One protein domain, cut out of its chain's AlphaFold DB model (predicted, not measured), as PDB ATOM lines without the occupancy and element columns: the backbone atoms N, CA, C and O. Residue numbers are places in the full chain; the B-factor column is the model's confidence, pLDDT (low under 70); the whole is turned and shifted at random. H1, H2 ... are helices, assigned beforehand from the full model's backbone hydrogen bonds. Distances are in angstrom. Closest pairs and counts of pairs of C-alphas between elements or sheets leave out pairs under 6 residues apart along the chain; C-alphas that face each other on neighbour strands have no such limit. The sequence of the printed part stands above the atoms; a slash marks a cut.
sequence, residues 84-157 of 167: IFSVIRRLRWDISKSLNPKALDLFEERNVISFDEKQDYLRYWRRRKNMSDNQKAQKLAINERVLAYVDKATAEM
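This is residues 84 to 157 of the 167 residues of an uncharacterized protein of Hymenobacter sp (UniProt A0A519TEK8). One long helix, H4, makes the longest axis, and the three short helices H1, H2 and H3 cluster along one side of it. H1 crosses H4 near the middle of H4, H2 and H3 fold back on each other as a helical hairpin, and residues 151 to 157 at the end of H4 stick out free. The printed part has 74 residues, with four named helices in the order H1, H2, H3, H4 and no named strand; its class is all helix. It is compact, with a radius of gyration of the C-alphas of 11.8 A, and it spans 39 by 26 by 18 A.

Begin at C-alpha 84, at (37.650, 97.916, 34.742), where H1 starts; it covers residues 84 to 93 and is 14.5 A long from first to last C-alpha. Go on to Pro 101, the first residue of H2, which covers residues 101 to 109 and is 12.3 A long. Find C-alpha 115 at (50.604, 85.174, 36.507); from there H3 runs over residues 115 to 124, 15.1 A long. Look last for C-alpha 133 at (44.162, 86.569, 56.602), where H4 begins; it covers residues 133 to 157, is 35.9 A long and ends at C-alpha 157, at (49.204, 110.488, 30.294).

Start with H1, which only just touches H2, with 3 pairs of C-alphas within 8 A; the closest are those of Ile 84 and Ala 103, 5.3 A apart, and the two lines are about perpendicular at 86 degrees. H1 touches H4 at residues 143 to 147 of H4 alone; the closest C-alphas are those of Leu 91 and Asn 143, 7.1 A apart, and the lines are only just about perpendicular, at 70.4 degrees. H2 and H3 form a hairpin: they touch at a shallow tilt of 16 degrees, opposite ways, with the C-alphas of Leu 104 and Lys 118 closest at 6.3 A. H2 and H4 are close but not clearly touching, with the C-alphas of Phe 107 and Val 146 closest at 7.1 A. H3 only just touches H4, with 3 pairs of C-alphas within 8 A, at residues 135 to 139 of H4 alone; the closest C-alphas are those of Tyr 121 and Lys 139, 7.0 A apart, at a steep tilt of 55 degrees, opposite ways. H1 and H3 are apart. The helix packing is mostly crossed: of the 4 pairs that touch, 1 is at a shallow tilt. In the backbones of H1, H2 and H4 every O i to N i+4 pair is within hydrogen-bond range; in H3 it is 5 of 6.

Look at Asn 130 and Met 157 for the two C-alphas farthest apart, 39.1 A. The printed part has no cut. The link from H2 to H3 is tight, the links from H1 to H2 and from H3 to H4 are short, and no link is long. The mean pLDDT of the printed part is 93.2, and no printed residue is under 70.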
ATOM      1  N   ILE A  84      36.335  97.560  34.195       90.56
ATOM      2  CA  ILE A  84      37.650  97.916  34.742       90.56
ATOM      3  C   ILE A  84      37.546  99.261  35.471       90.56
ATOM      4  O   ILE A  84      37.882  99.327  36.651       90.56
ATOM      5  N   PHE A  85      36.944 100.280  34.842       90.62
ATOM      6  CA  PHE A  85      36.665 101.572  35.492       90.62
ATOM      7  C   PHE A  85      35.887 101.412  36.804       90.62
ATOM      8  O   PHE A  85      36.282 101.938  37.843       90.62
ATOM      9  N   SER A  86      34.805 100.627  36.789       91.69
ATOM     10  CA  SER A  86      33.992 100.373  37.985       91.69
ATOM     11  C   SER A  86      34.793  99.729  39.121       91.69
ATOM     12  O   SER A  86      34.582 100.040  40.293       91.69
ATOM     13  N   VAL A  87      35.727  98.830  38.805       92.19
ATOM     14  CA  VAL A  87      36.618  98.233  39.804       92.19
ATOM     15  C   VAL A  87      37.573  99.271  40.380       92.19
ATOM     16  O   VAL A  87      37.657  99.354  41.601       92.19
ATOM     17  N   ILE A  88      38.231 100.072  39.539       93.62
ATOM     18  CA  ILE A  88      39.179 101.104  39.985       93.62
ATOM     19  C   ILE A  88      38.480 102.099  40.916       93.62
ATOM     20  O   ILE A  88      38.956 102.330  42.024       93.62
ATOM     21  N   ARG A  89      37.298 102.610  40.543       93.81
ATOM     22  CA  ARG A  89      36.513 103.507  41.415       93.81
ATOM     23  C   ARG A  89      36.168 102.862  42.758       93.81
ATOM     24  O   ARG A  89      36.260 103.511  43.795       93.81
ATOM     25  N   ARG A  90      35.788 101.578  42.757       94.38
ATOM     26  CA  ARG A  90      35.494 100.848  44.001       94.38
ATOM     27  C   ARG A  90      36.731 100.657  44.871       94.38
ATOM     28  O   ARG A  90      36.579 100.730  46.080       94.38
ATOM     29  N   LEU A  91      37.904 100.423  44.279       94.81
ATOM     30  CA  LEU A  91      39.164 100.347  45.023       94.81
ATOM     31  C   LEU A  91      39.549 101.695  45.630       94.81
ATOM     32  O   LEU A  91      39.971 101.725  46.778       94.81
ATOM     33  N   ARG A  92      39.356 102.801  44.896       94.12
ATOM     34  CA  ARG A  92      39.579 104.156  45.429       94.12
ATOM     35  C   ARG A  92      38.690 104.447  46.641       94.12
ATOM     36  O   ARG A  92      39.135 105.099  47.574       94.12
ATOM     37  N   TRP A  93      37.445 103.969  46.622       95.44
ATOM     38  CA  TRP A  93      36.524 104.107  47.755       95.44
ATOM     39  C   TRP A  93      36.864 103.171  48.921       95.44
ATOM     40  O   TRP A  93      36.797 103.559  50.081       95.44
ATOM     41  N   ASP A  94      37.180 101.916  48.616       95.44
ATOM     42  CA  ASP A  94      37.490 100.886  49.599       95.44
ATOM     43  C   ASP A  94      38.500  99.903  48.997       95.44
ATOM     44  O   ASP A  94      38.170  99.042  48.170       95.44
ATOM     45  N   ILE A  95      39.744 100.019  49.460       95.50
ATOM     46  CA  ILE A  95      40.874  99.230  48.971       95.50
ATOM     47  C   ILE A  95      40.686  97.725  49.203       95.50
ATOM     48  O   ILE A  95      41.304  96.911  48.523       95.50
ATOM     49  N   SER A  96      39.780  97.313  50.094       92.88
ATOM     50  CA  SER A  96      39.480  95.902  50.346       92.88
ATOM     51  C   SER A  96      38.547  95.276  49.300       92.88
ATOM     52  O   SER A  96      38.270  94.071  49.363       92.88
ATOM     53  N   LYS A  97      38.020  96.030  48.323       94.38
ATOM     54  CA  LYS A  97      37.136  95.474  47.281       94.38
ATOM     55  C   LYS A  97      37.895  94.559  46.313       94.38
ATOM     56  O   LYS A  97      39.103  94.636  46.154       94.38
ATOM     57  N   SER A  98      37.189  93.610  45.695       93.69
ATOM     58  CA  SER A  98      37.821  92.669  44.755       93.69
ATOM     59  C   SER A  98      37.959  93.263  43.356       93.69
ATOM     60  O   SER A  98      36.982  93.793  42.806       93.69
ATOM     61  N   LEU A  99      39.130  93.058  42.756       94.31
ATOM     62  CA  LEU A  99      39.335  93.150  41.316       94.31
ATOM     63  C   LEU A  99      38.473  92.097  40.603       94.31
ATOM     64  O   LEU A  99      38.212  91.016  41.138       94.31
ATOM     65  N   ASN A 100      37.985  92.424  39.406       92.81
ATOM     66  CA  ASN A 100      37.323  91.441  38.545       92.81
ATOM     67  C   ASN A 100      38.365  90.754  37.638       92.81
ATOM     68  O   ASN A 100      39.446  91.313  37.448       92.81
ATOM     69  N   PRO A 101      38.052  89.587  37.040       92.75
ATOM     70  CA  PRO A 101      39.002  88.864  36.192       92.75
ATOM     71  C   PRO A 101      39.584  89.708  35.058       92.75
ATOM     72  O   PRO A 101      40.778  89.652  34.819       92.75
ATOM     73  N   LYS A 102      38.776  90.569  34.426       90.88
ATOM     74  CA  LYS A 102      39.251  91.376  33.301       90.88
ATOM     75  C   LYS A 102      40.231  92.478  33.717       90.88
ATOM     76  O   LYS A 102      41.117  92.827  32.948       90.88
ATOM     77  N   ALA A 103      40.070  93.026  34.921       93.56
ATOM     78  CA  ALA A 103      41.042  93.939  35.507       93.56
ATOM     79  C   ALA A 103      42.338  93.193  35.858       93.56
ATOM     80  O   ALA A 103      43.413  93.701  35.572       93.56
ATOM     81  N   LEU A 104      42.238  91.978  36.412       95.25
ATOM     82  CA  LEU A 104      43.410  91.141  36.687       95.25
ATOM     83  C   LEU A 104      44.185  90.807  35.403       95.25
ATOM     84  O   LEU A 104      45.398  90.953  35.406       95.25
ATOM     85  N   ASP A 105      43.500  90.441  34.311       93.38
ATOM     86  CA  ASP A 105      44.136  90.221  33.000       93.38
ATOM     87  C   ASP A 105      44.934  91.458  32.556       93.38
ATOM     88  O   ASP A 105      46.105  91.356  32.213       93.38
ATOM     89  N   LEU A 106      44.317  92.645  32.624       92.81
ATOM     90  CA  LEU A 106      44.973  93.890  32.220       92.81
ATOM     91  C   LEU A 106      46.231  94.170  33.054       92.81
ATOM     92  O   LEU A 106      47.255  94.563  32.508       92.81
ATOM     93  N   PHE A 107      46.159  94.007  34.375       95.38
ATOM     94  CA  PHE A 107      47.283  94.329  35.256       95.38
ATOM     95  C   PHE A 107      48.389  93.267  35.228       95.38
ATOM     96  O   PHE A 107      49.550  93.602  35.457       95.38
ATOM     97  N   GLU A 108      48.063  92.026  34.877       96.06
ATOM     98  CA  GLU A 108      49.049  90.992  34.557       96.06
ATOM     99  C   GLU A 108      49.790  91.316  33.252       96.06
ATOM    100  O   GLU A 108      51.017  91.353  33.239       96.06
ATOM    101  N   GLU A 109      49.072  91.654  32.174       92.19
ATOM    102  CA  GLU A 109      49.664  92.061  30.885       92.19
ATOM    103  C   GLU A 109      50.576  93.301  31.008       92.19
ATOM    104  O   GLU A 109      51.402  93.583  30.134       92.19
ATOM    105  N   ARG A 110      50.418  94.075  32.089       91.88
ATOM    106  CA  ARG A 110      51.238  95.248  32.428       91.88
ATOM    107  C   ARG A 110      52.347  94.950  33.434       91.88
ATOM    108  O   ARG A 110      53.042  95.881  33.831       91.88
ATOM    109  N   ASN A 111      52.529  93.689  33.821       94.69
ATOM    110  CA  ASN A 111      53.489  93.244  34.833       94.69
ATOM    111  C   ASN A 111      53.316  93.937  36.201       94.69
ATOM    112  O   ASN A 111      54.268  94.045  36.970       94.69
ATOM    113  N   VAL A 112      52.110  94.422  36.514       96.50
ATOM    114  CA  VAL A 112      51.782  94.988  37.837       96.50
ATOM    115  C   VAL A 112      51.570  93.863  38.848       96.50
ATOM    116  O   VAL A 112      51.933  93.989  40.019       96.50
ATOM    117  N   ILE A 113      50.999  92.755  38.376       97.12
ATOM    118  CA  ILE A 113      50.882  91.492  39.100       97.12
ATOM    119  C   ILE A 113      51.475  90.365  38.258       97.12
ATOM    120  O   ILE A 113      51.491  90.457  37.030       97.12
ATOM    121  N   SER A 114      51.946  89.303  38.904       97.69
ATOM    122  CA  SER A 114      52.413  88.109  38.194       97.69
ATOM    123  C   SER A 114      51.258  87.181  37.792       97.69
ATOM    124  O   SER A 114      50.148  87.268  38.327       97.69
ATOM    125  N   PHE A 115      51.537  86.246  36.873       96.75
ATOM    126  CA  PHE A 115      50.604  85.174  36.507       96.75
ATOM    127  C   PHE A 115      50.157  84.378  37.744       96.75
ATOM    128  O   PHE A 115      48.958  84.180  37.950       96.75
ATOM    129  N   ASP A 116      51.096  83.983  38.609       97.38
ATOM    130  CA  ASP A 116      50.795  83.204  39.817       97.38
ATOM    131  C   ASP A 116      49.938  83.999  40.808       97.38
ATOM    132  O   ASP A 116      48.932  83.493  41.307       97.38
ATOM    133  N   GLU A 117      50.258  85.281  41.022       97.00
ATOM    134  CA  GLU A 117      49.459  86.175  41.866       97.00
ATOM    135  C   GLU A 117      48.018  86.283  41.360       97.00
ATOM    136  O   GLU A 117      47.070  86.217  42.149       97.00
ATOM    137  N   LYS A 118      47.833  86.404  40.041       97.12
ATOM    138  CA  LYS A 118      46.507  86.386  39.420       97.12
ATOM    139  C   LYS A 118      45.798  85.055  39.662       97.12
ATOM    140  O   LYS A 118      44.625  85.072  40.046       97.12
ATOM    141  N   GLN A 119      46.458  83.921  39.423       96.62
ATOM    142  CA  GLN A 119      45.844  82.603  39.612       96.62
ATOM    143  C   GLN A 119      45.393  82.412  41.060       96.62
ATOM    144  O   GLN A 119      44.257  81.995  41.303       96.62
ATOM    145  N   ASP A 120      46.229  82.787  42.024       95.19
ATOM    146  CA  ASP A 120      45.900  82.713  43.443       95.19
ATOM    147  C   ASP A 120      44.731  83.625  43.808       95.19
ATOM    148  O   ASP A 120      43.765  83.171  44.436       95.19
ATOM    149  N   TYR A 121      44.746  84.877  43.343       95.62
ATOM    150  CA  TYR A 121      43.647  85.820  43.547       95.62
ATOM    151  C   TYR A 121      42.322  85.257  43.011       95.62
ATOM    152  O   TYR A 121      41.276  85.320  43.671       95.62
ATOM    153  N   LEU A 122      42.350  84.630  41.831       95.06
ATOM    154  CA  LEU A 122      41.180  84.016  41.201       95.06
ATOM    155  C   LEU A 122      40.632  82.793  41.961       95.06
ATOM    156  O   LEU A 122      39.465  82.433  41.774       95.06
ATOM    157  N   ARG A 123      41.386  82.183  42.881       92.75
ATOM    158  CA  ARG A 123      40.860  81.103  43.739       92.75
ATOM    159  C   ARG A 123      39.900  81.621  44.811       92.75
ATOM    160  O   ARG A 123      38.998  80.889  45.239       92.75
ATOM    161  N   TYR A 124      40.062  82.874  45.247       91.00
ATOM    162  CA  TYR A 124      39.274  83.450  46.341       91.00
ATOM    163  C   TYR A 124      38.492  84.722  45.993       91.00
ATOM    164  O   TYR A 124      37.680  85.150  46.810       91.00
ATOM    165  N   TRP A 125      38.626  85.311  44.800       88.06
ATOM    166  CA  TRP A 125      38.005  86.612  44.481       88.06
ATOM    167  C   TRP A 125      36.476  86.687  44.666       88.06
ATOM    168  O   TRP A 125      35.951  87.758  44.988       88.06
ATOM    169  N   ARG A 126      35.754  85.565  44.485       85.50
ATOM    170  CA  ARG A 126      34.299  85.451  44.739       85.50
ATOM    171  C   ARG A 126      33.954  85.109  46.189       85.50
ATOM    172  O   ARG A 126      32.795  85.245  46.582       85.50
ATOM    173  N   ARG A 127      34.923  84.662  46.990       83.94
ATOM    174  CA  ARG A 127      34.714  84.272  48.388       83.94
ATOM    175  C   ARG A 127      34.606  85.534  49.235       83.94
ATOM    176  O   ARG A 127      35.595  86.200  49.512       83.94
ATOM    177  N   ARG A 128      33.382  85.874  49.638       70.00
ATOM    178  CA  ARG A 128      33.119  87.078  50.444       70.00
ATOM    179  C   ARG A 128      33.270  86.865  51.951       70.00
ATOM    180  O   ARG A 128      33.540  87.829  52.647       70.00
ATOM    181  N   LYS A 129      33.069  85.638  52.449       72.12
ATOM    182  CA  LYS A 129      32.964  85.360  53.896       72.12
ATOM    183  C   LYS A 129      34.123  84.547  54.484       72.12
ATOM    184  O   LYS A 129      34.450  84.739  55.643       72.12
ATOM    185  N   ASN A 130      34.779  83.696  53.690       82.38
ATOM    186  CA  ASN A 130      35.711  82.676  54.203       82.38
ATOM    187  C   ASN A 130      37.138  82.878  53.664       82.38
ATOM    188  O   ASN A 130      37.764  81.939  53.178       82.38
ATOM    189  N   MET A 131      37.606  84.126  53.649       89.06
ATOM    190  CA  MET A 131      38.955  84.467  53.197       89.06
ATOM    191  C   MET A 131      39.917  84.404  54.383       89.06
ATOM    192  O   MET A 131      39.646  85.019  55.414       89.06
ATOM    193  N   SER A 132      41.020  83.671  54.229       92.38
ATOM    194  CA  SER A 132      42.100  83.652  55.226       92.38
ATOM    195  C   SER A 132      42.786  85.016  55.318       92.38
ATOM    196  O   SER A 132      42.728  85.808  54.374       92.38
ATOM    197  N   ASP A 133      43.472  85.288  56.424       93.06
ATOM    198  CA  ASP A 133      44.162  86.569  56.602       93.06
ATOM    199  C   ASP A 133      45.306  86.759  55.598       93.06
ATOM    200  O   ASP A 133      45.451  87.848  55.050       93.06
ATOM    201  N   ASN A 134      46.002  85.682  55.219       93.19
ATOM    202  CA  ASN A 134      46.999  85.713  54.141       93.19
ATOM    203  C   ASN A 134      46.386  86.130  52.795       93.19
ATOM    204  O   ASN A 134      46.958  86.943  52.077       93.19
ATOM    205  N   GLN A 135      45.195  85.621  52.461       93.88
ATOM    206  CA  GLN A 135      44.491  86.011  51.233       93.88
ATOM    207  C   GLN A 135      44.021  87.469  51.284       93.88
ATOM    208  O   GLN A 135      44.095  88.169  50.277       93.88
ATOM    209  N   LYS A 136      43.562  87.953  52.447       93.81
ATOM    210  CA  LYS A 136      43.206  89.371  52.622       93.81
ATOM    211  C   LYS A 136      44.433  90.269  52.451       93.81
ATOM    212  O   LYS A 136      44.339  91.272  51.751       93.81
ATOM    213  N   ALA A 137      45.566  89.895  53.043       95.44
ATOM    214  CA  ALA A 137      46.818  90.637  52.941       95.44
ATOM    215  C   ALA A 137      47.344  90.670  51.497       95.44
ATOM    216  O   ALA A 137      47.612  91.746  50.969       95.44
ATOM    217  N   GLN A 138      47.393  89.515  50.820       96.12
ATOM    218  CA  GLN A 138      47.777  89.433  49.406       96.12
ATOM    219  C   GLN A 138      46.869  90.308  48.532       96.12
ATOM    220  O   GLN A 138      47.343  91.049  47.674       96.12
ATOM    221  N   LYS A 139      45.556  90.253  48.772       95.50
ATOM    222  CA  LYS A 139      44.577  91.066  48.055       95.50
ATOM    223  C   LYS A 139      44.821  92.560  48.230       95.50
ATOM    224  O   LYS A 139      44.766  93.284  47.240       95.50
ATOM    225  N   LEU A 140      45.049  93.012  49.463       96.38
ATOM    226  CA  LEU A 140      45.337  94.416  49.753       96.38
ATOM    227  C   LEU A 140      46.614  94.863  49.038       96.38
ATOM    228  O   LEU A 140      46.559  95.827  48.283       96.38
ATOM    229  N   ALA A 141      47.699  94.093  49.149       97.44
ATOM    230  CA  ALA A 141      48.964  94.397  48.482       97.44
ATOM    231  C   ALA A 141      48.828  94.483  46.948       97.44
ATOM    232  O   ALA A 141      49.380  95.378  46.307       97.44
ATOM    233  N   ILE A 142      48.061  93.576  46.332       97.56
ATOM    234  CA  ILE A 142      47.756  93.629  44.894       97.56
ATOM    235  C   ILE A 142      46.947  94.885  44.550       97.56
ATOM    236  O   ILE A 142      47.273  95.590  43.596       97.56
ATOM    237  N   ASN A 143      45.896  95.177  45.315       97.56
ATOM    238  CA  ASN A 143      45.022  96.317  45.055       97.56
ATOM    239  C   ASN A 143      45.769  97.657  45.190       97.56
ATOM    240  O   ASN A 143      45.548  98.555  44.377       97.56
ATOM    241  N   GLU A 144      46.664  97.780  46.171       97.69
ATOM    242  CA  GLU A 144      47.523  98.953  46.373       97.69
ATOM    243  C   GLU A 144      48.474  99.160  45.194       97.69
ATOM    244  O   GLU A 144      48.528 100.258  44.640       97.69
ATOM    245  N   ARG A 145      49.160  98.100  44.738       97.56
ATOM    246  CA  ARG A 145      50.023  98.161  43.544       97.56
ATOM    247  C   ARG A 145      49.248  98.582  42.301       97.56
ATOM    248  O   ARG A 145      49.730  99.404  41.524       97.56
ATOM    249  N   VAL A 146      48.041  98.047  42.127       96.62
ATOM    250  CA  VAL A 146      47.157  98.408  41.015       96.62
ATOM    251  C   VAL A 146      46.777  99.885  41.057       96.62
ATOM    252  O   VAL A 146      46.896 100.556  40.033       96.62
ATOM    253  N   LEU A 147      46.344 100.413  42.207       96.38
ATOM    254  CA  LEU A 147      46.004 101.835  42.311       96.38
ATOM    255  C   LEU A 147      47.221 102.728  42.085       96.38
ATOM    256  O   LEU A 147      47.133 103.649  41.280       96.38
ATOM    257  N   ALA A 148      48.359 102.413  42.708       96.62
ATOM    258  CA  ALA A 148      49.590 103.177  42.532       96.62
ATOM    259  C   ALA A 148      50.031 103.221  41.059       96.62
ATOM    260  O   ALA A 148      50.406 104.277  40.550       96.62
ATOM    261  N   TYR A 149      49.936 102.091  40.352       95.75
ATOM    262  CA  TYR A 149      50.207 102.025  38.919       95.75
ATOM    263  C   TYR A 149      49.242 102.899  38.112       95.75
ATOM    264  O   TYR A 149      49.685 103.682  37.274       95.75
ATOM    265  N   VAL A 150      47.933 102.782  38.361       94.00
ATOM    266  CA  VAL A 150      46.913 103.565  37.649       94.00
ATOM    267  C   VAL A 150      47.105 105.057  37.899       94.00
ATOM    268  O   VAL A 150      47.042 105.827  36.946       94.00
ATOM    269  N   ASP A 151      47.363 105.475  39.136       94.12
ATOM    270  CA  ASP A 151      47.566 106.881  39.491       94.12
ATOM    271  C   ASP A 151      48.799 107.459  38.799       94.12
ATOM    272  O   ASP A 151      48.715 108.510  38.160       94.12
ATOM    273  N   LYS A 152      49.919 106.729  38.845       94.31
ATOM    274  CA  LYS A 152      51.144 107.114  38.144       94.31
ATOM    275  C   LYS A 152      50.911 107.229  36.637       94.31
ATOM    276  O   LYS A 152      51.210 108.266  36.051       94.31
ATOM    277  N   ALA A 153      50.337 106.197  36.021       91.25
ATOM    278  CA  ALA A 153      50.088 106.178  34.584       91.25
ATOM    279  C   ALA A 153      49.095 107.276  34.165       91.25
ATOM    280  O   ALA A 153      49.263 107.888  33.116       91.25
ATOM    281  N   THR A 154      48.078 107.560  34.984       92.12
ATOM    282  CA  THR A 154      47.120 108.651  34.742       92.12
ATOM    283  C   THR A 154      47.837 109.998  34.717       92.12
ATOM    284  O   THR A 154      47.675 110.757  33.764       92.12
ATOM    285  N   ALA A 155      48.668 110.276  35.724       92.62
ATOM    286  CA  ALA A 155      49.431 111.519  35.793       92.62
ATOM    287  C   ALA A 155      50.376 111.681  34.591       92.62
ATOM    288  O   ALA A 155      50.437 112.758  33.999       92.62
ATOM    289  N   GLU A 156      51.065 110.607  34.193       91.25
ATOM    290  CA  GLU A 156      51.945 110.594  33.020       91.25
ATOM    291  C   GLU A 156      51.183 110.881  31.717       91.25
ATOM    292  O   GLU A 156      51.640 111.702  30.920       91.25
ATOM    293  N   MET A 157      50.011 110.267  31.506       89.12
ATOM    294  CA  MET A 157      49.204 110.488  30.294       89.12
ATOM    295  C   MET A 157      48.638 111.909  30.223       89.12
ATOM    296  O   MET A 157      48.715 112.547  29.172       89.12
TER     297      MET A 157